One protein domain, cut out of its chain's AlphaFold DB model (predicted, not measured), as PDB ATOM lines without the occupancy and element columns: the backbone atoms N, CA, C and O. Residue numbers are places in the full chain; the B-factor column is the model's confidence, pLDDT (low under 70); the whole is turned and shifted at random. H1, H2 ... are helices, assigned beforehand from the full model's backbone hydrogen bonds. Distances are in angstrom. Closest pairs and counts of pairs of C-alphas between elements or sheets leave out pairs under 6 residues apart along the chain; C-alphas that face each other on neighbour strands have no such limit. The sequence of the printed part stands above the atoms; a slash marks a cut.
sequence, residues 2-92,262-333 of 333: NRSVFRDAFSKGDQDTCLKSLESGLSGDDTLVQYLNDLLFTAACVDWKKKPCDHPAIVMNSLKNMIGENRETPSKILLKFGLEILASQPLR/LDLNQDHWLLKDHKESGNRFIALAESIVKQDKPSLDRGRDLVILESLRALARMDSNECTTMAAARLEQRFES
ATOM      1  N   ASN A   2      10.190   7.811  33.685       39.88
ATOM      2  CA  ASN A   2       9.416   8.368  32.569       39.88
ATOM      3  C   ASN A   2       9.523   7.405  31.383       39.88
ATOM      4  O   ASN A   2      10.386   7.552  30.527       39.88
ATOM      5  N   ARG A   3       8.673   6.371  31.374       61.06
ATOM      6  CA  ARG A   3       8.445   5.547  30.189       61.06
ATOM      7  C   ARG A   3       8.050   6.501  29.070       61.06
ATOM      8  O   ARG A   3       7.201   7.366  29.293       61.06
ATOM      9  N   SER A   4       8.670   6.366  27.899       85.69
ATOM     10  CA  SER A   4       8.197   7.102  26.731       85.69
ATOM     11  C   SER A   4       6.697   6.840  26.554       85.69
ATOM     12  O   SER A   4       6.195   5.765  26.906       85.69
ATOM     13  N   VAL A   5       5.973   7.831  26.028       91.56
ATOM     14  CA  VAL A   5       4.518   7.740  25.820       91.56
ATOM     15  C   VAL A   5       4.160   6.473  25.038       91.56
ATOM     16  O   VAL A   5       3.214   5.776  25.396       91.56
ATOM     17  N   PHE A   6       4.977   6.122  24.039       94.44
ATOM     18  CA  PHE A   6       4.824   4.888  23.280       94.44
ATOM     19  C   PHE A   6       4.983   3.638  24.151       94.44
ATOM     20  O   PHE A   6       4.115   2.772  24.119       94.44
ATOM     21  N   ARG A   7       6.076   3.515  24.919       93.06
ATOM     22  CA  ARG A   7       6.366   2.303  25.709       93.06
ATOM     23  C   ARG A   7       5.278   2.044  26.752       93.06
ATOM     24  O   ARG A   7       4.873   0.900  26.956       93.06
ATOM     25  N   ASP A   8       4.792   3.103  27.402       92.19
ATOM     26  CA  ASP A   8       3.695   3.001  28.366       92.19
ATOM     27  C   ASP A   8       2.383   2.578  27.688       92.19
ATOM     28  O   ASP A   8       1.767   1.600  28.120       92.19
ATOM     29  N   ALA A   9       2.009   3.238  26.586       94.38
ATOM     30  CA  ALA A   9       0.829   2.892  25.795       94.38
ATOM     31  C   ALA A   9       0.874   1.446  25.286       94.38
ATOM     32  O   ALA A   9      -0.085   0.693  25.466       94.38
ATOM     33  N   PHE A  10       2.019   1.023  24.747       94.19
ATOM     34  CA  PHE A  10       2.228  -0.327  24.235       94.19
ATOM     35  C   PHE A  10       2.034  -1.371  25.339       94.19
ATOM     36  O   PHE A  10       1.304  -2.343  25.153       94.19
ATOM     37  N   SER A  11       2.605  -1.139  26.528       90.38
ATOM     38  CA  SER A  11       2.457  -2.049  27.674       90.38
ATOM     39  C   SER A  11       1.011  -2.193  28.172       90.38
ATOM     40  O   SER A  11       0.672  -3.198  28.797       90.38
ATOM     41  N   LYS A  12       0.158  -1.203  27.881       91.38
ATOM     42  CA  LYS A  12      -1.266  -1.166  28.242       91.38
ATOM     43  C   LYS A  12      -2.189  -1.617  27.106       91.38
ATOM     44  O   LYS A  12      -3.394  -1.702  27.319       91.38
ATOM     45  N   GLY A  13      -1.649  -1.896  25.918       90.81
ATOM     46  CA  GLY A  13      -2.439  -2.212  24.727       90.81
ATOM     47  C   GLY A  13      -3.187  -1.014  24.127       90.81
ATOM     48  O   GLY A  13      -4.139  -1.216  23.378       90.81
ATOM     49  N   ASP A  14      -2.782   0.222  24.438       94.31
ATOM     50  CA  ASP A  14      -3.370   1.444  23.871       94.31
ATOM     51  C   ASP A  14      -2.837   1.690  22.448       94.31
ATOM     52  O   ASP A  14      -1.842   2.387  22.224       94.31
ATOM     53  N   GLN A  15      -3.510   1.075  21.474       92.25
ATOM     54  CA  GLN A  15      -3.132   1.145  20.063       92.25
ATOM     55  C   GLN A  15      -3.223   2.563  19.491       92.25
ATOM     56  O   GLN A  15      -2.372   2.940  18.683       92.25
ATOM     57  N   ASP A  16      -4.203   3.361  19.915       93.88
ATOM     58  CA  ASP A  16      -4.397   4.720  19.408       93.88
ATOM     59  C   ASP A  16      -3.218   5.615  19.788       93.88
ATOM     60  O   ASP A  16      -2.712   6.380  18.962       93.88
ATOM     61  N   THR A  17      -2.740   5.506  21.028       95.00
ATOM     62  CA  THR A  17      -1.566   6.260  21.476       95.00
ATOM     63  C   THR A  17      -0.285   5.759  20.804       95.00
ATOM     64  O   THR A  17       0.522   6.584  20.373       95.00
ATOM     65  N   CYS A  18      -0.119   4.446  20.604       94.56
ATOM     66  CA  CYS A  18       1.002   3.912  19.821       94.56
ATOM     67  C   CYS A  18       1.018   4.450  18.381       94.56
ATOM     68  O   CYS A  18       2.075   4.839  17.879       94.56
ATOM     69  N   LEU A  19      -0.145   4.513  17.724       93.75
ATOM     70  CA  LEU A  19      -0.279   5.070  16.378       93.75
ATOM     71  C   LEU A  19       0.024   6.571  16.355       93.75
ATOM     72  O   LEU A  19       0.727   7.027  15.459       93.75
ATOM     73  N   LYS A  20      -0.419   7.342  17.352       93.56
ATOM     74  CA  LYS A  20      -0.059   8.768  17.461       93.56
ATOM     75  C   LYS A  20       1.451   8.972  17.586       93.56
ATOM     76  O   LYS A  20       1.987   9.857  16.926       93.56
ATOM     77  N   SER A  21       2.141   8.147  18.377       92.75
ATOM     78  CA  SER A  21       3.608   8.196  18.472       92.75
ATOM     79  C   SER A  21       4.290   7.878  17.138       92.75
ATOM     80  O   SER A  21       5.275   8.530  16.799       92.75
ATOM     81  N   LEU A  22       3.747   6.938  16.356       93.81
ATOM     82  CA  LEU A  22       4.208   6.677  14.989       93.81
ATOM     83  C   LEU A  22       4.029   7.909  14.098       93.81
ATOM     84  O   LEU A  22       4.978   8.296  13.422       93.81
ATOM     85  N   GLU A  23       2.842   8.530  14.093       93.12
ATOM     86  CA  GLU A  23       2.586   9.723  13.272       93.12
ATOM     87  C   GLU A  23       3.528  10.875  13.648       93.12
ATOM     88  O   GLU A  23       4.005  11.583  12.766       93.12
ATOM     89  N   SER A  24       3.859  11.032  14.934       88.19
ATOM     90  CA  SER A  24       4.899  11.975  15.363       88.19
ATOM     91  C   SER A  24       6.263  11.617  14.770       88.19
ATOM     92  O   SER A  24       6.918  12.495  14.222       88.19
ATOM     93  N   GLY A  25       6.654  10.339  14.793       86.19
ATOM     94  CA  GLY A  25       7.904   9.851  14.200       86.19
ATOM     95  C   GLY A  25       8.035  10.077  12.687       86.19
ATOM     96  O   GLY A  25       9.147  10.078  12.167       86.19
ATOM     97  N   LEU A  26       6.930  10.306  11.966       89.06
ATOM     98  CA  LEU A  26       6.960  10.646  10.536       89.06
ATOM     99  C   LEU A  26       7.426  12.070  10.246       89.06
ATOM    100  O   LEU A  26       7.787  12.356   9.108       89.06
ATOM    101  N   SER A  27       7.414  12.953  11.248       81.19
ATOM    102  CA  SER A  27       7.891  14.329  11.097       81.19
ATOM    103  C   SER A  27       9.408  14.429  10.884       81.19
ATOM    104  O   SER A  27       9.875  15.478  10.450       81.19
ATOM    105  N   GLY A  28      10.153  13.340  11.116       71.19
ATOM    106  CA  GLY A  28      11.609  13.289  11.002       71.19
ATOM    107  C   GLY A  28      12.334  13.608  12.316       71.19
ATOM    108  O   GLY A  28      11.730  13.701  13.389       71.19
ATOM    109  N   ASP A  29      13.658  13.737  12.226       81.25
ATOM    110  CA  ASP A  29      14.540  14.206  13.304       81.25
ATOM    111  C   ASP A  29      14.504  13.349  14.593       81.25
ATOM    112  O   ASP A  29      14.441  12.115  14.545       81.25
ATOM    113  N   ASP A  30      14.579  13.986  15.765       86.25
ATOM    114  CA  ASP A  30      14.671  13.324  17.073       86.25
ATOM    115  C   ASP A  30      13.435  12.472  17.401       86.25
ATOM    116  O   ASP A  30      13.531  11.471  18.114       86.25
ATOM    117  N   THR A  31      12.266  12.820  16.853       89.81
ATOM    118  CA  THR A  31      11.031  12.052  17.080       89.81
ATOM    119  C   THR A  31      11.070  10.691  16.390       89.81
ATOM    120  O   THR A  31      10.625   9.696  16.969       89.81
ATOM    121  N   LEU A  32      11.665  10.619  15.193       92.62
ATOM    122  CA  LEU A  32      11.915   9.362  14.497       92.62
ATOM    123  C   LEU A  32      12.916   8.510  15.281       92.62
ATOM    124  O   LEU A  32      12.691   7.315  15.472       92.62
ATOM    125  N   VAL A  33      14.003   9.124  15.762       92.81
ATOM    126  CA  VAL A  33      15.019   8.441  16.578       92.81
ATOM    127  C   VAL A  33      14.389   7.862  17.844       92.81
ATOM    128  O   VAL A  33      14.576   6.678  18.125       92.81
ATOM    129  N   GLN A  34      13.584   8.644  18.567       92.56
ATOM    130  CA  GLN A  34      12.894   8.176  19.767       92.56
ATOM    131  C   GLN A  34      11.937   7.018  19.462       92.56
ATOM    132  O   GLN A  34      11.963   6.006  20.161       92.56
ATOM    133  N   TYR A  35      11.124   7.126  18.407       94.62
ATOM    134  CA  TYR A  35      10.183   6.067  18.036       94.62
ATOM    135  C   TYR A  35      10.903   4.769  17.637       94.62
ATOM    136  O   TYR A  35      10.530   3.685  18.085       94.62
ATOM    137  N   LEU A  36      11.980   4.860  16.851       95.94
ATOM    138  CA  LEU A  36      12.803   3.700  16.497       95.94
ATOM    139  C   LEU A  36      13.467   3.080  17.731       95.94
ATOM    140  O   LEU A  36      13.477   1.857  17.863       95.94
ATOM    141  N   ASN A  37      13.979   3.900  18.652       95.88
ATOM    142  CA  ASN A  37      14.538   3.427  19.916       95.88
ATOM    143  C   ASN A  37      13.492   2.678  20.752       95.88
ATOM    144  O   ASN A  37      13.781   1.630  21.325       95.88
ATOM    145  N   ASP A  38      12.260   3.179  20.782       95.75
ATOM    146  CA  ASP A  38      11.163   2.541  21.496       95.75
ATOM    147  C   ASP A  38      10.758   1.198  20.876       95.75
ATOM    148  O   ASP A  38      10.527   0.238  21.611       95.75
ATOM    149  N   LEU A  39      10.740   1.085  19.543       97.06
ATOM    150  CA  LEU A  39      10.533  -0.199  18.864       97.06
ATOM    151  C   LEU A  39      11.642  -1.207  19.198       97.06
ATOM    152  O   LEU A  39      11.350  -2.361  19.512       97.06
ATOM    153  N   LEU A  40      12.909  -0.781  19.148       97.88
ATOM    154  CA  LEU A  40      14.068  -1.629  19.454       97.88
ATOM    155  C   LEU A  40      14.039  -2.118  20.906       97.88
ATOM    156  O   LEU A  40      14.210  -3.313  21.158       97.88
ATOM    157  N   PHE A  41      13.758  -1.214  21.845       96.81
ATOM    158  CA  PHE A  41      13.611  -1.543  23.258       96.81
ATOM    159  C   PHE A  41      12.464  -2.532  23.489       96.81
ATOM    160  O   PHE A  41      12.660  -3.581  24.101       96.81
ATOM    161  N   THR A  42      11.274  -2.248  22.953       97.00
ATOM    162  CA  THR A  42      10.122  -3.148  23.092       97.00
ATOM    163  C   THR A  42      10.415  -4.523  22.492       97.00
ATOM    164  O   THR A  42      10.043  -5.537  23.080       97.00
ATOM    165  N   ALA A  43      11.144  -4.588  21.374       97.88
ATOM    166  CA  ALA A  43      11.584  -5.852  20.797       97.88
ATOM    167  C   ALA A  43      12.531  -6.625  21.722       97.88
ATOM    168  O   ALA A  43      12.392  -7.840  21.848       97.88
ATOM    169  N   ALA A  44      13.468  -5.946  22.390       97.19
ATOM    170  CA  ALA A  44      14.350  -6.571  23.373       97.19
ATOM    171  C   ALA A  44      13.574  -7.125  24.580       97.19
ATOM    172  O   ALA A  44      14.008  -8.115  25.166       97.19
ATOM    173  N   CYS A  45      12.414  -6.555  24.912       96.81
ATOM    174  CA  CYS A  45      11.519  -6.998  25.988       96.81
ATOM    175  C   CYS A  45      10.630  -8.203  25.634       96.81
ATOM    176  O   CYS A  45       9.938  -8.715  26.513       96.81
ATOM    177  N   VAL A  46      10.635  -8.689  24.390       97.19
ATOM    178  CA  VAL A  46       9.821  -9.846  23.979       97.19
ATOM    179  C   VAL A  46      10.233 -11.115  24.734       97.19
ATOM    180  O   VAL A  46      11.418 -11.419  24.882       97.19
ATOM    181  N   ASP A  47       9.257 -11.889  25.212       96.00
ATOM    182  CA  ASP A  47       9.508 -13.232  25.736       96.00
ATOM    183  C   ASP A  47       9.629 -14.227  24.584       96.00
ATOM    184  O   ASP A  47       8.647 -14.779  24.080       96.00
ATOM    185  N   TRP A  48      10.857 -14.410  24.109       96.25
ATOM    186  CA  TRP A  48      11.116 -15.198  22.920       96.25
ATOM    187  C   TRP A  48      11.511 -16.625  23.265       96.25
ATOM    188  O   TRP A  48      12.556 -16.834  23.862       96.25
ATOM    189  N   LYS A  49      10.724 -17.614  22.830       94.50
ATOM    190  CA  LYS A  49      10.998 -19.053  23.040       94.50
ATOM    191  C   LYS A  49      11.234 -19.836  21.738       94.50
ATOM    192  O   LYS A  49      11.149 -21.061  21.722       94.50
ATOM    193  N   LYS A  50      11.480 -19.134  20.626       94.19
ATOM    194  CA  LYS A  50      11.773 -19.724  19.304       94.19
ATOM    195  C   LYS A  50      13.259 -19.558  18.963       94.19
ATOM    196  O   LYS A  50      14.035 -19.064  19.775       94.19
ATOM    197  N   LYS A  51      13.666 -19.951  17.748       93.44
ATOM    198  CA  LYS A  51      15.053 -19.792  17.279       93.44
ATOM    199  C   LYS A  51      15.509 -18.324  17.392       93.44
ATOM    200  O   LYS A  51      14.722 -17.435  17.061       93.44
ATOM    201  N   PRO A  52      16.756 -18.037  17.808       95.75
ATOM    202  CA  PRO A  52      17.210 -16.655  17.993       95.75
ATOM    203  C   PRO A  52      17.259 -15.849  16.698       95.75
ATOM    204  O   PRO A  52      16.985 -14.656  16.727       95.75
ATOM    205  N   CYS A  53      17.552 -16.496  15.564       91.88
ATOM    206  CA  CYS A  53      17.564 -15.865  14.239       91.88
ATOM    207  C   CYS A  53      16.201 -15.291  13.809       91.88
ATOM    208  O   CYS A  53      16.149 -14.452  12.916       91.88
ATOM    209  N   ASP A  54      15.120 -15.684  14.481       94.38
ATOM    210  CA  ASP A  54      13.762 -15.209  14.220       94.38
ATOM    211  C   ASP A  54      13.313 -14.106  15.196       94.38
ATOM    212  O   ASP A  54      12.165 -13.663  15.151       94.38
ATOM    213  N   HIS A  55      14.183 -13.689  16.121       97.56
ATOM    214  CA  HIS A  55      13.818 -12.766  17.189       97.56
ATOM    215  C   HIS A  55      13.396 -11.386  16.634       97.56
ATOM    216  O   HIS A  55      14.121 -10.812  15.815       97.56
ATOM    217  N   PRO A  56      12.302 -10.767  17.126       97.62
ATOM    218  CA  PRO A  56      11.800  -9.483  16.621       97.62
ATOM    219  C   PRO A  56      12.816  -8.338  16.648       97.62
ATOM    220  O   PRO A  56      12.779  -7.466  15.785       97.62
ATOM    221  N   ALA A  57      13.757  -8.344  17.598       97.81
ATOM    222  CA  ALA A  57      14.851  -7.364  17.653       97.81
ATOM    223  C   ALA A  57      15.726  -7.363  16.385       97.81
ATOM    224  O   ALA A  57      16.193  -6.305  15.965       97.81
ATOM    225  N   ILE A  58      15.902  -8.522  15.735       98.50
ATOM    226  CA  ILE A  58      16.609  -8.618  14.453       98.50
ATOM    227  C   ILE A  58      15.838  -7.829  13.397       98.50
ATOM    228  O   ILE A  58      16.411  -6.945  12.758       98.50
ATOM    229  N   VAL A  59      14.527  -8.070  13.303       98.19
ATOM    230  CA  VAL A  59      13.647  -7.381  12.354       98.19
ATOM    231  C   VAL A  59      13.598  -5.878  12.624       98.19
ATOM    232  O   VAL A  59      13.747  -5.104  11.685       98.19
ATOM    233  N   MET A  60      13.456  -5.443  13.883       98.25
ATOM    234  CA  MET A  60      13.416  -4.013  14.221       98.25
ATOM    235  C   MET A  60      14.721  -3.308  13.851       98.25
ATOM    236  O   MET A  60      14.696  -2.214  13.288       98.25
ATOM    237  N   ASN A  61      15.869  -3.934  14.110       97.81
ATOM    238  CA  ASN A  61      17.158  -3.359  13.740       97.81
ATOM    239  C   ASN A  61      17.343  -3.306  12.211       97.81
ATOM    240  O   ASN A  61      17.853  -2.307  11.698       97.81
ATOM    241  N   SER A  62      16.868  -4.316  11.472       97.94
ATOM    242  CA  SER A  62      16.866  -4.299  10.002       97.94
ATOM    243  C   SER A  62      15.944  -3.218   9.435       97.94
ATOM    244  O   SER A  62      16.332  -2.474   8.538       97.94
ATOM    245  N   LEU A  63      14.752  -3.073  10.009       97.50
ATOM    246  CA  LEU A  63      13.766  -2.055   9.656       97.50
ATOM    247  C   LEU A  63      14.315  -0.644   9.882       97.50
ATOM    248  O   LEU A  63      14.252   0.197   8.988       97.50
ATOM    249  N   LYS A  64      14.935  -0.408  11.042       96.62
ATOM    250  CA  LYS A  64      15.641   0.838  11.359       96.62
ATOM    251  C   LYS A  64      16.723   1.150  10.320       96.62
ATOM    252  O   LYS A  64      16.838   2.294   9.891       96.62
ATOM    253  N   ASN A  65      17.500   0.152   9.892       95.62
ATOM    254  CA  ASN A  65      18.524   0.347   8.861       95.62
ATOM    255  C   ASN A  65      17.913   0.691   7.490       95.62
ATOM    256  O   ASN A  65      18.462   1.546   6.805       95.62
ATOM    257  N   MET A  66      16.782   0.079   7.117       95.75
ATOM    258  CA  MET A  66      16.060   0.400   5.874       95.75
ATOM    259  C   MET A  66      15.503   1.819   5.882       95.75
ATOM    260  O   MET A  66      15.702   2.567   4.934       95.75
ATOM    261  N   ILE A  67      14.859   2.227   6.974       94.38
ATOM    262  CA  ILE A  67      14.385   3.608   7.141       94.38
ATOM    263  C   ILE A  67      15.560   4.590   7.134       94.38
ATOM    264  O   ILE A  67      15.456   5.690   6.602       94.38
ATOM    265  N   GLY A  68      16.707   4.174   7.670       92.00
ATOM    266  CA  GLY A  68      17.938   4.952   7.654       92.00
ATOM    267  C   GLY A  68      18.455   5.313   6.258       92.00
ATOM    268  O   GLY A  68      19.242   6.254   6.175       92.00
ATOM    269  N   GLU A  69      18.016   4.625   5.196       91.38
ATOM    270  CA  GLU A  69      18.345   4.966   3.801       91.38
ATOM    271  C   GLU A  69      17.725   6.300   3.358       91.38
ATOM    272  O   GLU A  69      18.283   6.979   2.501       91.38
ATOM    273  N   ASN A  70      16.598   6.704   3.957       89.50
ATOM    274  CA  ASN A  70      15.954   7.988   3.700       89.50
ATOM    275  C   ASN A  70      15.248   8.492   4.966       89.50
ATOM    276  O   ASN A  70      14.090   8.177   5.240       89.50
ATOM    277  N   ARG A  71      15.979   9.293   5.747       88.12
ATOM    278  CA  ARG A  71      15.493   9.857   7.015       88.12
ATOM    279  C   ARG A  71      14.613  11.091   6.836       88.12
ATOM    280  O   ARG A  71      13.846  11.400   7.737       88.12
ATOM    281  N   GLU A  72      14.735  11.782   5.703       86.62
ATOM    282  CA  GLU A  72      13.949  12.984   5.387       86.62
ATOM    283  C   GLU A  72      12.482  12.630   5.126       86.62
ATOM    284  O   GLU A  72      11.578  13.389   5.458       86.62
ATOM    285  N   THR A  73      12.243  11.454   4.538       89.19
ATOM    286  CA  THR A  73      10.904  10.941   4.223       89.19
ATOM    287  C   THR A  73      10.774   9.488   4.694       89.19
ATOM    288  O   THR A  73      10.766   8.563   3.877       89.19
ATOM    289  N   PRO A  74      10.713   9.250   6.020       92.88
ATOM    290  CA  PRO A  74      10.696   7.899   6.568       92.88
ATOM    291  C   PRO A  74       9.443   7.134   6.119       92.88
ATOM    292  O   PRO A  74       8.326   7.658   6.117       92.88
ATOM    293  N   SER A  75       9.609   5.856   5.769       95.62
ATOM    294  CA  SER A  75       8.490   5.032   5.301       95.62
ATOM    295  C   SER A  75       7.501   4.722   6.428       95.62
ATOM    296  O   SER A  75       7.762   3.913   7.325       95.62
ATOM    297  N   LYS A  76       6.300   5.299   6.324       96.00
ATOM    298  CA  LYS A  76       5.156   4.995   7.196       96.00
ATOM    299  C   LYS A  76       4.770   3.522   7.180       96.00
ATOM    300  O   LYS A  76       4.388   2.975   8.213       96.00
ATOM    301  N   ILE A  77       4.864   2.884   6.017       97.44
ATOM    302  CA  ILE A  77       4.534   1.468   5.840       97.44
ATOM    303  C   ILE A  77       5.470   0.609   6.694       97.44
ATOM    304  O   ILE A  77       4.997  -0.245   7.443       97.44
ATOM    305  N   LEU A  78       6.775   0.888   6.645       97.81
ATOM    306  CA  LEU A  78       7.759   0.181   7.459       97.81
ATOM    307  C   LEU A  78       7.558   0.469   8.953       97.81
ATOM    308  O   LEU A  78       7.471  -0.465   9.742       97.81
ATOM    309  N   LEU A  79       7.384   1.728   9.367       96.50
ATOM    310  CA  LEU A  79       7.146   2.048  10.786       96.50
ATOM    311  C   LEU A  79       5.902   1.349  11.358       96.50
ATOM    312  O   LEU A  79       5.927   0.871  12.496       96.50
ATOM    313  N   LYS A  80       4.826   1.256  10.566       97.00
ATOM    314  CA  LYS A  80       3.593   0.564  10.957       97.00
ATOM    315  C   LYS A  80       3.804  -0.944  11.062       97.00
ATOM    316  O   LYS A  80       3.291  -1.562  11.990       97.00
ATOM    317  N   PHE A  81       4.586  -1.522  10.155       98.00
ATOM    318  CA  PHE A  81       4.942  -2.937  10.207       98.00
ATOM    319  C   PHE A  81       5.756  -3.292  11.462       98.00
ATOM    320  O   PHE A  81       5.539  -4.344  12.062       98.00
ATOM    321  N   GLY A  82       6.632  -2.390  11.921       97.44
ATOM    322  CA  GLY A  82       7.333  -2.547  13.197       97.44
ATOM    323  C   GLY A  82       6.374  -2.730  14.379       97.44
ATOM    324  O   GLY A  82       6.506  -3.675  15.158       97.44
ATOM    325  N   LEU A  83       5.352  -1.872  14.458       96.38
ATOM    326  CA  LEU A  83       4.297  -1.966  15.468       96.38
ATOM    327  C   LEU A  83       3.475  -3.259  15.329       96.38
ATOM    328  O   LEU A  83       3.199  -3.910  16.334       96.38
ATOM    329  N   GLU A  84       3.117  -3.647  14.101       96.62
ATOM    330  CA  GLU A  84       2.377  -4.884  13.810       96.62
ATOM    331  C   GLU A  84       3.105  -6.128  14.339       96.62
ATOM    332  O   GLU A  84       2.495  -6.963  15.012       96.62
ATOM    333  N   ILE A  85       4.415  -6.246  14.076       96.75
ATOM    334  CA  ILE A  85       5.218  -7.363  14.582       96.75
ATOM    335  C   ILE A  85       5.147  -7.399  16.101       96.75
ATOM    336  O   ILE A  85       4.786  -8.434  16.659       96.75
ATOM    337  N   LEU A  86       5.471  -6.293  16.770       96.88
ATOM    338  CA  LEU A  86       5.583  -6.279  18.226       96.88
ATOM    339  C   LEU A  86       4.242  -6.540  18.909       96.88
ATOM    340  O   LEU A  86       4.202  -7.290  19.880       96.88
ATOM    341  N   ALA A  87       3.144  -5.992  18.382       94.56
ATOM    342  CA  ALA A  87       1.803  -6.175  18.941       94.56
ATOM    343  C   ALA A  87       1.361  -7.651  18.993       94.56
ATOM    344  O   ALA A  87       0.488  -8.008  19.780       94.56
ATOM    345  N   SER A  88       1.970  -8.515  18.176       90.88
ATOM    346  CA  SER A  88       1.699  -9.957  18.148       90.88
ATOM    347  C   SER A  88       2.561 -10.789  19.108       90.88
ATOM    348  O   SER A  88       2.427 -12.013  19.130       90.88
ATOM    349  N   GLN A  89       3.466 -10.165  19.871       94.62
ATOM    350  CA  GLN A  89       4.440 -10.871  20.704       94.62
ATOM    351  C   GLN A  89       4.165 -10.702  22.202       94.62
ATOM    352  O   GLN A  89       3.838  -9.602  22.650       94.62
ATOM    353  N   PRO A  90       4.342 -11.764  23.008       94.50
ATOM    354  CA  PRO A  90       4.308 -11.627  24.454       94.50
ATOM    355  C   PRO A  90       5.537 -10.845  24.927       94.50
ATOM    356  O   PRO A  90       6.652 -11.070  24.458       94.50
ATOM    357  N   LEU A  91       5.344  -9.948  25.890       94.81
ATOM    358  CA  LEU A  91       6.449  -9.297  26.587       94.81
ATOM    359  C   LEU A  91       6.826 -10.094  27.833       94.81
ATOM    360  O   LEU A  91       5.949 -10.626  28.525       94.81
ATOM    361  N   ARG A  92       8.124 -10.132  28.145       94.12
ATOM    362  CA  ARG A  92       8.597 -10.612  29.441       94.12
ATOM    363  C   ARG A  92       7.995  -9.759  30.546       94.12
ATOM    364  O   ARG A  92       7.805  -8.550  30.406       94.12
ATOM    365  N   LEU A 262      27.171 -18.046 -10.199       86.81
ATOM    366  CA  LEU A 262      26.141 -17.015 -10.166       86.81
ATOM    367  C   LEU A 262      26.049 -16.376 -11.542       86.81
ATOM    368  O   LEU A 262      27.077 -16.064 -12.140       86.81
ATOM    369  N   ASP A 263      24.825 -16.163 -12.014       85.88
ATOM    370  CA  ASP A 263      24.600 -15.294 -13.161       85.88
ATOM    371  C   ASP A 263      24.721 -13.843 -12.691       85.88
ATOM    372  O   ASP A 263      24.004 -13.416 -11.784       85.88
ATOM    373  N   LEU A 264      25.711 -13.126 -13.218       89.56
ATOM    374  CA  LEU A 264      26.106 -11.813 -12.724       89.56
ATOM    375  C   LEU A 264      25.578 -10.726 -13.655       89.56
ATOM    376  O   LEU A 264      26.079 -10.556 -14.766       89.56
ATOM    377  N   ASN A 265      24.631  -9.929 -13.164       86.62
ATOM    378  CA  ASN A 265      24.150  -8.752 -13.874       86.62
ATOM    379  C   ASN A 265      25.016  -7.517 -13.561       86.62
ATOM    380  O   ASN A 265      24.904  -6.911 -12.494       86.62
ATOM    381  N   GLN A 266      25.858  -7.118 -14.516       86.31
ATOM    382  CA  GLN A 266      26.724  -5.935 -14.393       86.31
ATOM    383  C   GLN A 266      25.963  -4.601 -14.506       86.31
ATOM    384  O   GLN A 266      26.500  -3.561 -14.133       86.31
ATOM    385  N   ASP A 267      24.710  -4.619 -14.970       87.44
ATOM    386  CA  ASP A 267      23.873  -3.424 -15.146       87.44
ATOM    387  C   ASP A 267      22.846  -3.233 -14.013       87.44
ATOM    388  O   ASP A 267      22.001  -2.321 -14.059       87.44
ATOM    389  N   HIS A 268      22.909  -4.079 -12.977       91.00
ATOM    390  CA  HIS A 268      21.995  -4.034 -11.844       91.00
ATOM    391  C   HIS A 268      22.040  -2.669 -11.155       91.00
ATOM    392  O   HIS A 268      23.090  -2.062 -10.942       91.00
ATOM    393  N   TRP A 269      20.878  -2.188 -10.716       90.44
ATOM    394  CA  TRP A 269      20.748  -0.899 -10.032       90.44
ATOM    395  C   TRP A 269      21.566  -0.762  -8.738       90.44
ATOM    396  O   TRP A 269      21.770   0.357  -8.282       90.44
ATOM    397  N   LEU A 270      22.037  -1.867  -8.150       88.81
ATOM    398  CA  LEU A 270      22.843  -1.860  -6.931       88.81
ATOM    399  C   LEU A 270      24.259  -1.341  -7.199       88.81
ATOM    400  O   LEU A 270      24.914  -0.845  -6.289       88.81
ATOM    401  N   LEU A 271      24.700  -1.437  -8.455       85.69
ATOM    402  CA  LEU A 271      25.992  -0.964  -8.945       85.69
ATOM    403  C   LEU A 271      25.945   0.516  -9.376       85.69
ATOM    404  O   LEU A 271      26.949   1.058  -9.831       85.69
ATOM    405  N   LYS A 272      24.777   1.165  -9.262       81.50
ATOM    406  CA  LYS A 272      24.545   2.576  -9.616       81.50
ATOM    407  C   LYS A 272      24.664   3.478  -8.377       81.50
ATOM    408  O   LYS A 272      25.152   3.054  -7.334       81.50
ATOM    409  N   ASP A 273      24.239   4.739  -8.496       75.00
ATOM    410  CA  ASP A 273      24.344   5.746  -7.434       75.00
ATOM    411  C   ASP A 273      23.747   5.275  -6.090       75.00
ATOM    412  O   ASP A 273      22.654   4.700  -6.018       75.00
ATOM    413  N   HIS A 274      24.464   5.559  -4.997       72.12
ATOM    414  CA  HIS A 274      24.080   5.128  -3.655       72.12
ATOM    415  C   HIS A 274      22.707   5.656  -3.215       72.12
ATOM    416  O   HIS A 274      21.950   4.904  -2.599       72.12
ATOM    417  N   LYS A 275      22.344   6.900  -3.545       72.25
ATOM    418  CA  LYS A 275      21.053   7.483  -3.159       72.25
ATOM    419  C   LYS A 275      19.897   6.809  -3.898       72.25
ATOM    420  O   LYS A 275      18.859   6.529  -3.296       72.25
ATOM    421  N   GLU A 276      20.080   6.496  -5.179       75.69
ATOM    422  CA  GLU A 276      19.088   5.749  -5.959       75.69
ATOM    423  C   GLU A 276      18.907   4.322  -5.429       75.69
ATOM    424  O   GLU A 276      17.773   3.849  -5.302       75.69
ATOM    425  N   SER A 277      20.004   3.658  -5.048       80.75
ATOM    426  CA  SER A 277      19.945   2.319  -4.452       80.75
ATOM    427  C   SER A 277      19.199   2.305  -3.109       80.75
ATOM    428  O   SER A 277      18.400   1.400  -2.867       80.75
ATOM    429  N   GLY A 278      19.371   3.330  -2.263       86.75
ATOM    430  CA  GLY A 278      18.690   3.445  -0.968       86.75
ATOM    431  C   GLY A 278      17.161   3.473  -1.088       86.75
ATOM    432  O   GLY A 278      16.468   2.689  -0.437       86.75
ATOM    433  N   ASN A 279      16.623   4.300  -1.991       90.19
ATOM    434  CA  ASN A 279      15.176   4.358  -2.233       90.19
ATOM    435  C   ASN A 279      14.620   3.043  -2.804       90.19
ATOM    436  O   ASN A 279      13.494   2.658  -2.482       90.19
ATOM    437  N   ARG A 280      15.402   2.318  -3.616       93.44
ATOM    438  CA  ARG A 280      15.003   0.991  -4.113       93.44
ATOM    439  C   ARG A 280      14.942  -0.052  -3.001       93.44
ATOM    440  O   ARG A 280      13.981  -0.814  -2.962       93.44
ATOM    441  N   PHE A 281      15.887  -0.044  -2.059       95.50
ATOM    442  CA  PHE A 281      15.808  -0.911  -0.878       95.50
ATOM    443  C   PHE A 281      14.554  -0.641  -0.044       95.50
ATOM    444  O   PHE A 281      13.892  -1.592   0.371       95.50
ATOM    445  N   ILE A 282      14.179   0.629   0.148       96.44
ATOM    446  CA  ILE A 282      12.921   0.985   0.821       96.44
ATOM    447  C   ILE A 282      11.722   0.431   0.044       96.44
ATOM    448  O   ILE A 282      10.853  -0.196   0.645       96.44
ATOM    449  N   ALA A 283      11.679   0.595  -1.281       96.06
ATOM    450  CA  ALA A 283      10.578   0.091  -2.104       96.06
ATOM    451  C   ALA A 283      10.442  -1.445  -2.042       96.06
ATOM    452  O   ALA A 283       9.331  -1.959  -1.901       96.06
ATOM    453  N   LEU A 284      11.560  -2.179  -2.085       97.31
ATOM    454  CA  LEU A 284      11.570  -3.635  -1.908       97.31
ATOM    455  C   LEU A 284      11.091  -4.033  -0.509       97.31
ATOM    456  O   LEU A 284      10.239  -4.911  -0.377       97.31
ATOM    457  N   ALA A 285      11.571  -3.352   0.535       98.12
ATOM    458  CA  ALA A 285      11.122  -3.574   1.905       98.12
ATOM    459  C   ALA A 285       9.609  -3.337   2.049       98.12
ATOM    460  O   ALA A 285       8.905  -4.152   2.642       98.12
ATOM    461  N   GLU A 286       9.082  -2.258   1.465       98.19
ATOM    462  CA  GLU A 286       7.647  -1.979   1.453       98.19
ATOM    463  C   GLU A 286       6.843  -3.051   0.713       98.19
ATOM    464  O   GLU A 286       5.747  -3.400   1.152       98.19
ATOM    465  N   SER A 287       7.369  -3.566  -0.400       97.94
ATOM    466  CA  SER A 287       6.756  -4.670  -1.142       97.94
ATOM    467  C   SER A 287       6.658  -5.923  -0.269       97.94
ATOM    468  O   SER A 287       5.573  -6.484  -0.128       97.94
ATOM    469  N   ILE A 288       7.754  -6.303   0.405       98.06
ATOM    470  CA  ILE A 288       7.806  -7.454   1.320       98.06
ATOM    471  C   ILE A 288       6.746  -7.333   2.417       98.06
ATOM    472  O   ILE A 288       5.973  -8.265   2.639       98.06
ATOM    473  N   VAL A 289       6.667  -6.186   3.098       97.31
ATOM    474  CA  VAL A 289       5.760  -6.054   4.251       97.31
ATOM    475  C   VAL A 289       4.281  -5.979   3.859       97.31
ATOM    476  O   VAL A 289       3.423  -6.222   4.707       97.31
ATOM    477  N   LYS A 290       3.974  -5.681   2.589       97.31
ATOM    478  CA  LYS A 290       2.613  -5.700   2.023       97.31
ATOM    479  C   LYS A 290       2.166  -7.089   1.554       97.31
ATOM    480  O   LYS A 290       0.996  -7.242   1.212       97.31
ATOM    481  N   GLN A 291       3.061  -8.078   1.506       96.81
ATOM    482  CA  GLN A 291       2.706  -9.433   1.080       96.81
ATOM    483  C   GLN A 291       1.670 -10.056   2.023       96.81
ATOM    484  O   GLN A 291       1.720  -9.867   3.238       96.81
ATOM    485  N   ASP A 292       0.767 -10.859   1.465       95.56
ATOM    486  CA  ASP A 292      -0.209 -11.624   2.242       95.56
ATOM    487  C   ASP A 292       0.455 -12.866   2.863       95.56
ATOM    488  O   ASP A 292       0.373 -13.985   2.359       95.56
ATOM    489  N   LYS A 293       1.238 -12.626   3.919       95.75
ATOM    490  CA  LYS A 293       1.999 -13.627   4.675       95.75
ATOM    491  C   LYS A 293       2.000 -13.281   6.170       95.75
ATOM    492  O   LYS A 293       1.842 -12.108   6.533       95.75
ATOM    493  N   PRO A 294       2.255 -14.250   7.067       95.62
ATOM    494  CA  PRO A 294       2.456 -13.963   8.487       95.62
ATOM    495  C   PRO A 294       3.524 -12.881   8.718       95.62
ATOM    496  O   PRO A 294       4.530 -12.821   8.009       95.62
ATOM    497  N   SER A 295       3.321 -12.017   9.718       95.50
ATOM    498  CA  SER A 295       4.199 -10.862   9.979       95.50
ATOM    499  C   SER A 295       5.652 -11.262  10.259       95.50
ATOM    500  O   SER A 295       6.572 -10.602   9.786       95.50
ATOM    501  N   LEU A 296       5.881 -12.377  10.960       94.38
ATOM    502  CA  LEU A 296       7.231 -12.895  11.199       94.38
ATOM    503  C   LEU A 296       7.912 -13.403   9.921       94.38
ATOM    504  O   LEU A 296       9.117 -13.219   9.778       94.38
ATOM    505  N   ASP A 297       7.167 -13.981   8.976       96.31
ATOM    506  CA  ASP A 297       7.739 -14.457   7.710       96.31
ATOM    507  C   ASP A 297       8.127 -13.282   6.807       96.31
ATOM    508  O   ASP A 297       9.244 -13.242   6.293       96.31
ATOM    509  N   ARG A 298       7.268 -12.256   6.721       97.38
ATOM    510  CA  ARG A 298       7.631 -10.967   6.103       97.38
ATOM    511  C   ARG A 298       8.848 -10.336   6.786       97.38
ATOM    512  O   ARG A 298       9.720  -9.782   6.124       97.38
ATOM    513  N   GLY A 299       8.924 -10.438   8.114       97.50
ATOM    514  CA  GLY A 299      10.057  -9.963   8.904       97.50
ATOM    515  C   GLY A 299      11.366 -10.668   8.545       97.50
ATOM    516  O   GLY A 299      12.385 -10.001   8.393       97.50
ATOM    517  N   ARG A 300      11.343 -11.990   8.340       97.31
ATOM    518  CA  ARG A 300      12.509 -12.760   7.871       97.31
ATOM    519  C   ARG A 300      12.965 -12.312   6.487       97.31
ATOM    520  O   ARG A 300      14.150 -12.048   6.303       97.31
ATOM    521  N   ASP A 301      12.038 -12.155   5.544       97.81
ATOM    522  CA  ASP A 301      12.357 -11.667   4.196       97.81
ATOM    523  C   ASP A 301      12.992 -10.257   4.249       97.81
ATOM    524  O   ASP A 301      13.987  -9.995   3.569       97.81
ATOM    525  N   LEU A 302      12.514  -9.376   5.139       98.00
ATOM    526  CA  LEU A 302      13.116  -8.056   5.380       98.00
ATOM    527  C   LEU A 302      14.546  -8.149   5.947       98.00
ATOM    528  O   LEU A 302      15.422  -7.366   5.573       98.00
ATOM    529  N   VAL A 303      14.801  -9.094   6.854       98.50
ATOM    530  CA  VAL A 303      16.137  -9.329   7.426       98.50
ATOM    531  C   VAL A 303      17.107  -9.844   6.363       98.50
ATOM    532  O   VAL A 303      18.255  -9.396   6.322       98.50
ATOM    533  N   ILE A 304      16.653 -10.724   5.470       98.31
ATOM    534  CA  ILE A 304      17.448 -11.214   4.336       98.31
ATOM    535  C   ILE A 304      17.801 -10.053   3.396       98.31
ATOM    536  O   ILE A 304      18.971  -9.893   3.043       98.31
ATOM    537  N   LEU A 305      16.826  -9.199   3.056       98.06
ATOM    538  CA  LEU A 305      17.052  -7.996   2.248       98.06
ATOM    539  C   LEU A 305      18.103  -7.071   2.887       98.06
ATOM    540  O   LEU A 305      19.016  -6.605   2.204       98.06
ATOM    541  N   GLU A 306      18.023  -6.829   4.200       97.38
ATOM    542  CA  GLU A 306      19.022  -6.016   4.913       97.38
ATOM    543  C   GLU A 306      20.403  -6.645   4.931       97.38
ATOM    544  O   GLU A 306      21.396  -5.931   4.793       97.38
ATOM    545  N   SER A 307      20.463  -7.964   5.056       97.44
ATOM    546  CA  SER A 307      21.723  -8.693   5.096       97.44
ATOM    547  C   SER A 307      22.446  -8.598   3.759       97.44
ATOM    548  O   SER A 307      23.629  -8.268   3.747       97.44
ATOM    549  N   LEU A 308      21.732  -8.784   2.640       96.19
ATOM    550  CA  LEU A 308      22.276  -8.603   1.291       96.19
ATOM    551  C   LEU A 308      22.670  -7.147   1.021       96.19
ATOM    552  O   LEU A 308      23.752  -6.901   0.493       96.19
ATOM    553  N   ARG A 309      21.856  -6.173   1.455       94.62
ATOM    554  CA  ARG A 309      22.207  -4.742   1.397       94.62
ATOM    555  C   ARG A 309      23.514  -4.453   2.135       94.62
ATOM    556  O   ARG A 309      24.350  -3.705   1.637       94.62
ATOM    557  N   ALA A 310      23.674  -4.998   3.339       94.06
ATOM    558  CA  ALA A 310      24.870  -4.801   4.146       94.06
ATOM    559  C   ALA A 310      26.093  -5.455   3.488       94.06
ATOM    560  O   ALA A 310      27.115  -4.794   3.351       94.06
ATOM    561  N   LEU A 311      25.967  -6.699   3.013       93.88
ATOM    562  CA  LEU A 311      27.034  -7.420   2.311       93.88
ATOM    563  C   LEU A 311      27.482  -6.681   1.042       93.88
ATOM    564  O   LEU A 311      28.677  -6.465   0.841       93.88
ATOM    565  N   ALA A 312      26.538  -6.184   0.242       91.12
ATOM    566  CA  ALA A 312      26.822  -5.400  -0.959       91.12
ATOM    567  C   ALA A 312      27.663  -4.134  -0.699       91.12
ATOM    568  O   ALA A 312      28.277  -3.614  -1.627       91.12
ATOM    569  N   ARG A 313      27.685  -3.641   0.548       87.38
ATOM    570  CA  ARG A 313      28.417  -2.441   0.986       87.38
ATOM    571  C   ARG A 313      29.733  -2.738   1.713       87.38
ATOM    572  O   ARG A 313      30.407  -1.795   2.112       87.38
ATOM    573  N   MET A 314      30.074  -4.006   1.949       81.75
ATOM    574  CA  MET A 314      31.232  -4.388   2.771       81.75
ATOM    575  C   MET A 314      32.549  -4.524   2.008       81.75
ATOM    576  O   MET A 314      33.599  -4.474   2.641       81.75
ATOM    577  N   ASP A 315      32.515  -4.745   0.695       74.88
ATOM    578  CA  ASP A 315      33.699  -5.161  -0.064       74.88
ATOM    579  C   ASP A 315      33.684  -4.604  -1.500       74.88
ATOM    580  O   ASP A 315      32.888  -3.730  -1.841       74.88
ATOM    581  N   SER A 316      34.590  -5.116  -2.329       72.12
ATOM    582  CA  SER A 316      34.788  -4.803  -3.739       72.12
ATOM    583  C   SER A 316      33.541  -4.944  -4.624       72.12
ATOM    584  O   SER A 316      32.613  -5.704  -4.334       72.12
ATOM    585  N   ASN A 317      33.607  -4.285  -5.788       78.31
ATOM    586  CA  ASN A 317      32.577  -4.312  -6.829       78.31
ATOM    587  C   ASN A 317      32.129  -5.733  -7.218       78.31
ATOM    588  O   ASN A 317      30.953  -5.937  -7.490       78.31
ATOM    589  N   GLU A 318      33.028  -6.724  -7.228       83.00
ATOM    590  CA  GLU A 318      32.687  -8.105  -7.602       83.00
ATOM    591  C   GLU A 318      31.688  -8.731  -6.622       83.00
ATOM    592  O   GLU A 318      30.679  -9.310  -7.027       83.00
ATOM    593  N   CYS A 319      31.925  -8.566  -5.322       84.62
ATOM    594  CA  CYS A 319      31.021  -9.075  -4.301       84.62
ATOM    595  C   CYS A 319      29.698  -8.297  -4.271       84.62
ATOM    596  O   CYS A 319      28.649  -8.885  -4.006       84.62
ATOM    597  N   THR A 320      29.722  -6.999  -4.592       89.50
ATOM    598  CA  THR A 320      28.499  -6.215  -4.813       89.50
ATOM    599  C   THR A 320      27.677  -6.805  -5.955       89.50
ATOM    600  O   THR A 320      26.479  -7.014  -5.776       89.50
ATOM    601  N   THR A 321      28.293  -7.165  -7.086       91.12
ATOM    602  CA  THR A 321      27.597  -7.820  -8.207       91.12
ATOM    603  C   THR A 321      27.030  -9.187  -7.810       91.12
ATOM    604  O   THR A 321      25.905  -9.520  -8.172       91.12
ATOM    605  N   MET A 322      27.759  -9.977  -7.013       92.88
ATOM    606  CA  MET A 322      27.255 -11.257  -6.496       92.88
ATOM    607  C   MET A 322      26.061 -11.071  -5.543       92.88
ATOM    608  O   MET A 322      25.089 -11.823  -5.614       92.88
ATOM    609  N   ALA A 323      26.100 -10.064  -4.665       93.31
ATOM    610  CA  ALA A 323      24.972  -9.720  -3.800       93.31
ATOM    611  C   ALA A 323      23.768  -9.217  -4.615       93.31
ATOM    612  O   ALA A 323      22.630  -9.551  -4.289       93.31
ATOM    613  N   ALA A 324      24.018  -8.483  -5.701       92.94
ATOM    614  CA  ALA A 324      23.005  -8.035  -6.652       92.94
ATOM    615  C   ALA A 324      22.299  -9.226  -7.327       92.94
ATOM    616  O   ALA A 324      21.076  -9.320  -7.286       92.94
ATOM    617  N   ALA A 325      23.055 -10.221  -7.800       93.94
ATOM    618  CA  ALA A 325      22.487 -11.458  -8.341       93.94
ATOM    619  C   ALA A 325      21.568 -12.179  -7.332       93.94
ATOM    620  O   ALA A 325      20.534 -12.738  -7.702       93.94
ATOM    621  N   ARG A 326      21.904 -12.153  -6.033       94.50
ATOM    622  CA  ARG A 326      21.040 -12.715  -4.978       94.50
ATOM    623  C   ARG A 326      19.791 -11.886  -4.706       94.50
ATOM    624  O   ARG A 326      18.752 -12.470  -4.400       94.50
ATOM    625  N   LEU A 327      19.874 -10.560  -4.811       94.56
ATOM    626  CA  LEU A 327      18.707  -9.685  -4.702       94.56
ATOM    627  C   LEU A 327      17.718  -9.961  -5.836       94.56
ATOM    628  O   LEU A 327      16.549 -10.213  -5.547       94.56
ATOM    629  N   GLU A 328      18.194 -10.020  -7.082       93.06
ATOM    630  CA  GLU A 328      17.373 -10.350  -8.254       93.06
ATOM    631  C   GLU A 328      16.652 -11.689  -8.083       93.06
ATOM    632  O   GLU A 328      15.422 -11.760  -8.134       93.06
ATOM    633  N   GLN A 329      17.413 -12.748  -7.782       92.56
ATOM    634  CA  GLN A 329      16.874 -14.097  -7.603       92.56
ATOM    635  C   GLN A 329      15.805 -14.191  -6.511       92.56
ATOM    636  O   GLN A 329      14.955 -15.076  -6.571       92.56
ATOM    637  N   ARG A 330      15.867 -13.336  -5.482       92.81
ATOM    638  CA  ARG A 330      15.012 -13.467  -4.297       92.81
ATOM    639  C   ARG A 330      13.842 -12.490  -4.261       92.81
ATOM    640  O   ARG A 330      12.803 -12.844  -3.705       92.81
ATOM    641  N   PHE A 331      14.015 -11.279  -4.780       94.00
ATOM    642  CA  PHE A 331      13.080 -10.175  -4.553       94.00
ATOM    643  C   PHE A 331      12.616  -9.461  -5.824       94.00
ATOM    644  O   PHE A 331      11.680  -8.669  -5.733       94.00
ATOM    645  N   GLU A 332      13.236  -9.720  -6.979       86.88
ATOM    646  CA  GLU A 332      12.925  -9.017  -8.238       86.88
ATOM    647  C   GLU A 332      12.433  -9.950  -9.357       86.88
ATOM    648  O   GLU A 332      12.193  -9.480 -10.469       86.88
ATOM    649  N   SER A 333      12.275 -11.248  -9.063       67.25
ATOM    650  CA  SER A 333      11.818 -12.278 -10.009       67.25
ATOM    651  C   SER A 333      10.305 -12.451 -10.082       67.25
ATOM    652  O   SER A 333       9.609 -12.237  -9.060       67.25
TER     653      SER A 333
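This is residues 2 to 92 and 262 to 333 of the 333 residues of an uncharacterized protein of Candidatus Marinimicrobia bacterium (UniProt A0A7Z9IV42). What shape would one see first? Helices fold back and forth along the longest axis, from H1 beside H2 and H3 at one end, through H4 and H5 in the middle, to H8 at the other end. The hairpin of H6 and H7 stands at a slant to H4 and H5: H7 crosses H4, the hairpin meets H5 only near its closed end, with residues 285 to 289 of H6 and 295 to 299 of H7, and H8 folds back along H7. What builds it, and how large is it? The printed part has 163 residues with eight named helices, H1 to H8 in order, and no named strand: an all helix class. It is compact, with a radius of gyration of the C-alphas of 16.5 A and spans of 51 by 35 by 28 A.

Where is the longest helix? H7, residues 295 to 312, measures 25.7 A from C-alpha 295 at (4.199, -10.862, 9.979) to C-alpha 312. Which helices stand next to it in the chain? H6 is residues 274 to 289, 22.9 A long, and H8 is residues 317 to 332, 20.3 A long, ending with C-alpha 332 at (12.925, -9.017, -8.238). Where are the others? H1, residues 5 to 12, begins with C-alpha 5 at (4.518, 7.740, 25.820), and H2 is residues 15 to 25. H3 is residues 29 to 44, 23.1 A long, H4 residues 56 to 67 and H5 residues 76 to 87.

What does H7 touch? It touches H4 at a steep tilt of 54 degrees, with the closest C-alphas, of Val 59 and Gly 299, 5.6 A apart. In a hairpin it touches H6, opposite ways at a shallow tilt of 18 degrees, closest at Val 289 and Arg 298, C-alphas 5.6 A apart. With residues 305 to 312 alone it touches H8, closest at Ala 312 and Thr 320, C-alphas 4.3 A apart. What lies farther out? H2, H3, H4, H5 and H6 form a bundle, a group of helices lengthwise together; H4 and H5 are a hairpin at a shallow tilt of 8 degrees, with the closest C-alphas, of Met 60 and Gly 82, 6.3 A apart. H1 touches H2, closest at Phe 6 and Cys 18, C-alphas 5.2 A apart, and is apart from H7. How do the backbones run? In H1 to H8 every O i to N i+4 pair is within hydrogen-bond range.

How far does it reach? The two C-alphas farthest apart, of Asn 2 and Asp 263, are 53.7 A apart. Where is it cut? Residues 93 to 261 are not printed, and C-alphas 92 and 262 are 43.8 A apart across the cut. Which link is long, and where is confidence low? H3 to H4 is a long link of 11 residues; pLDDT is under 70 at residues 2 to 3 and 333, with a mean of 91.8 over the printed part.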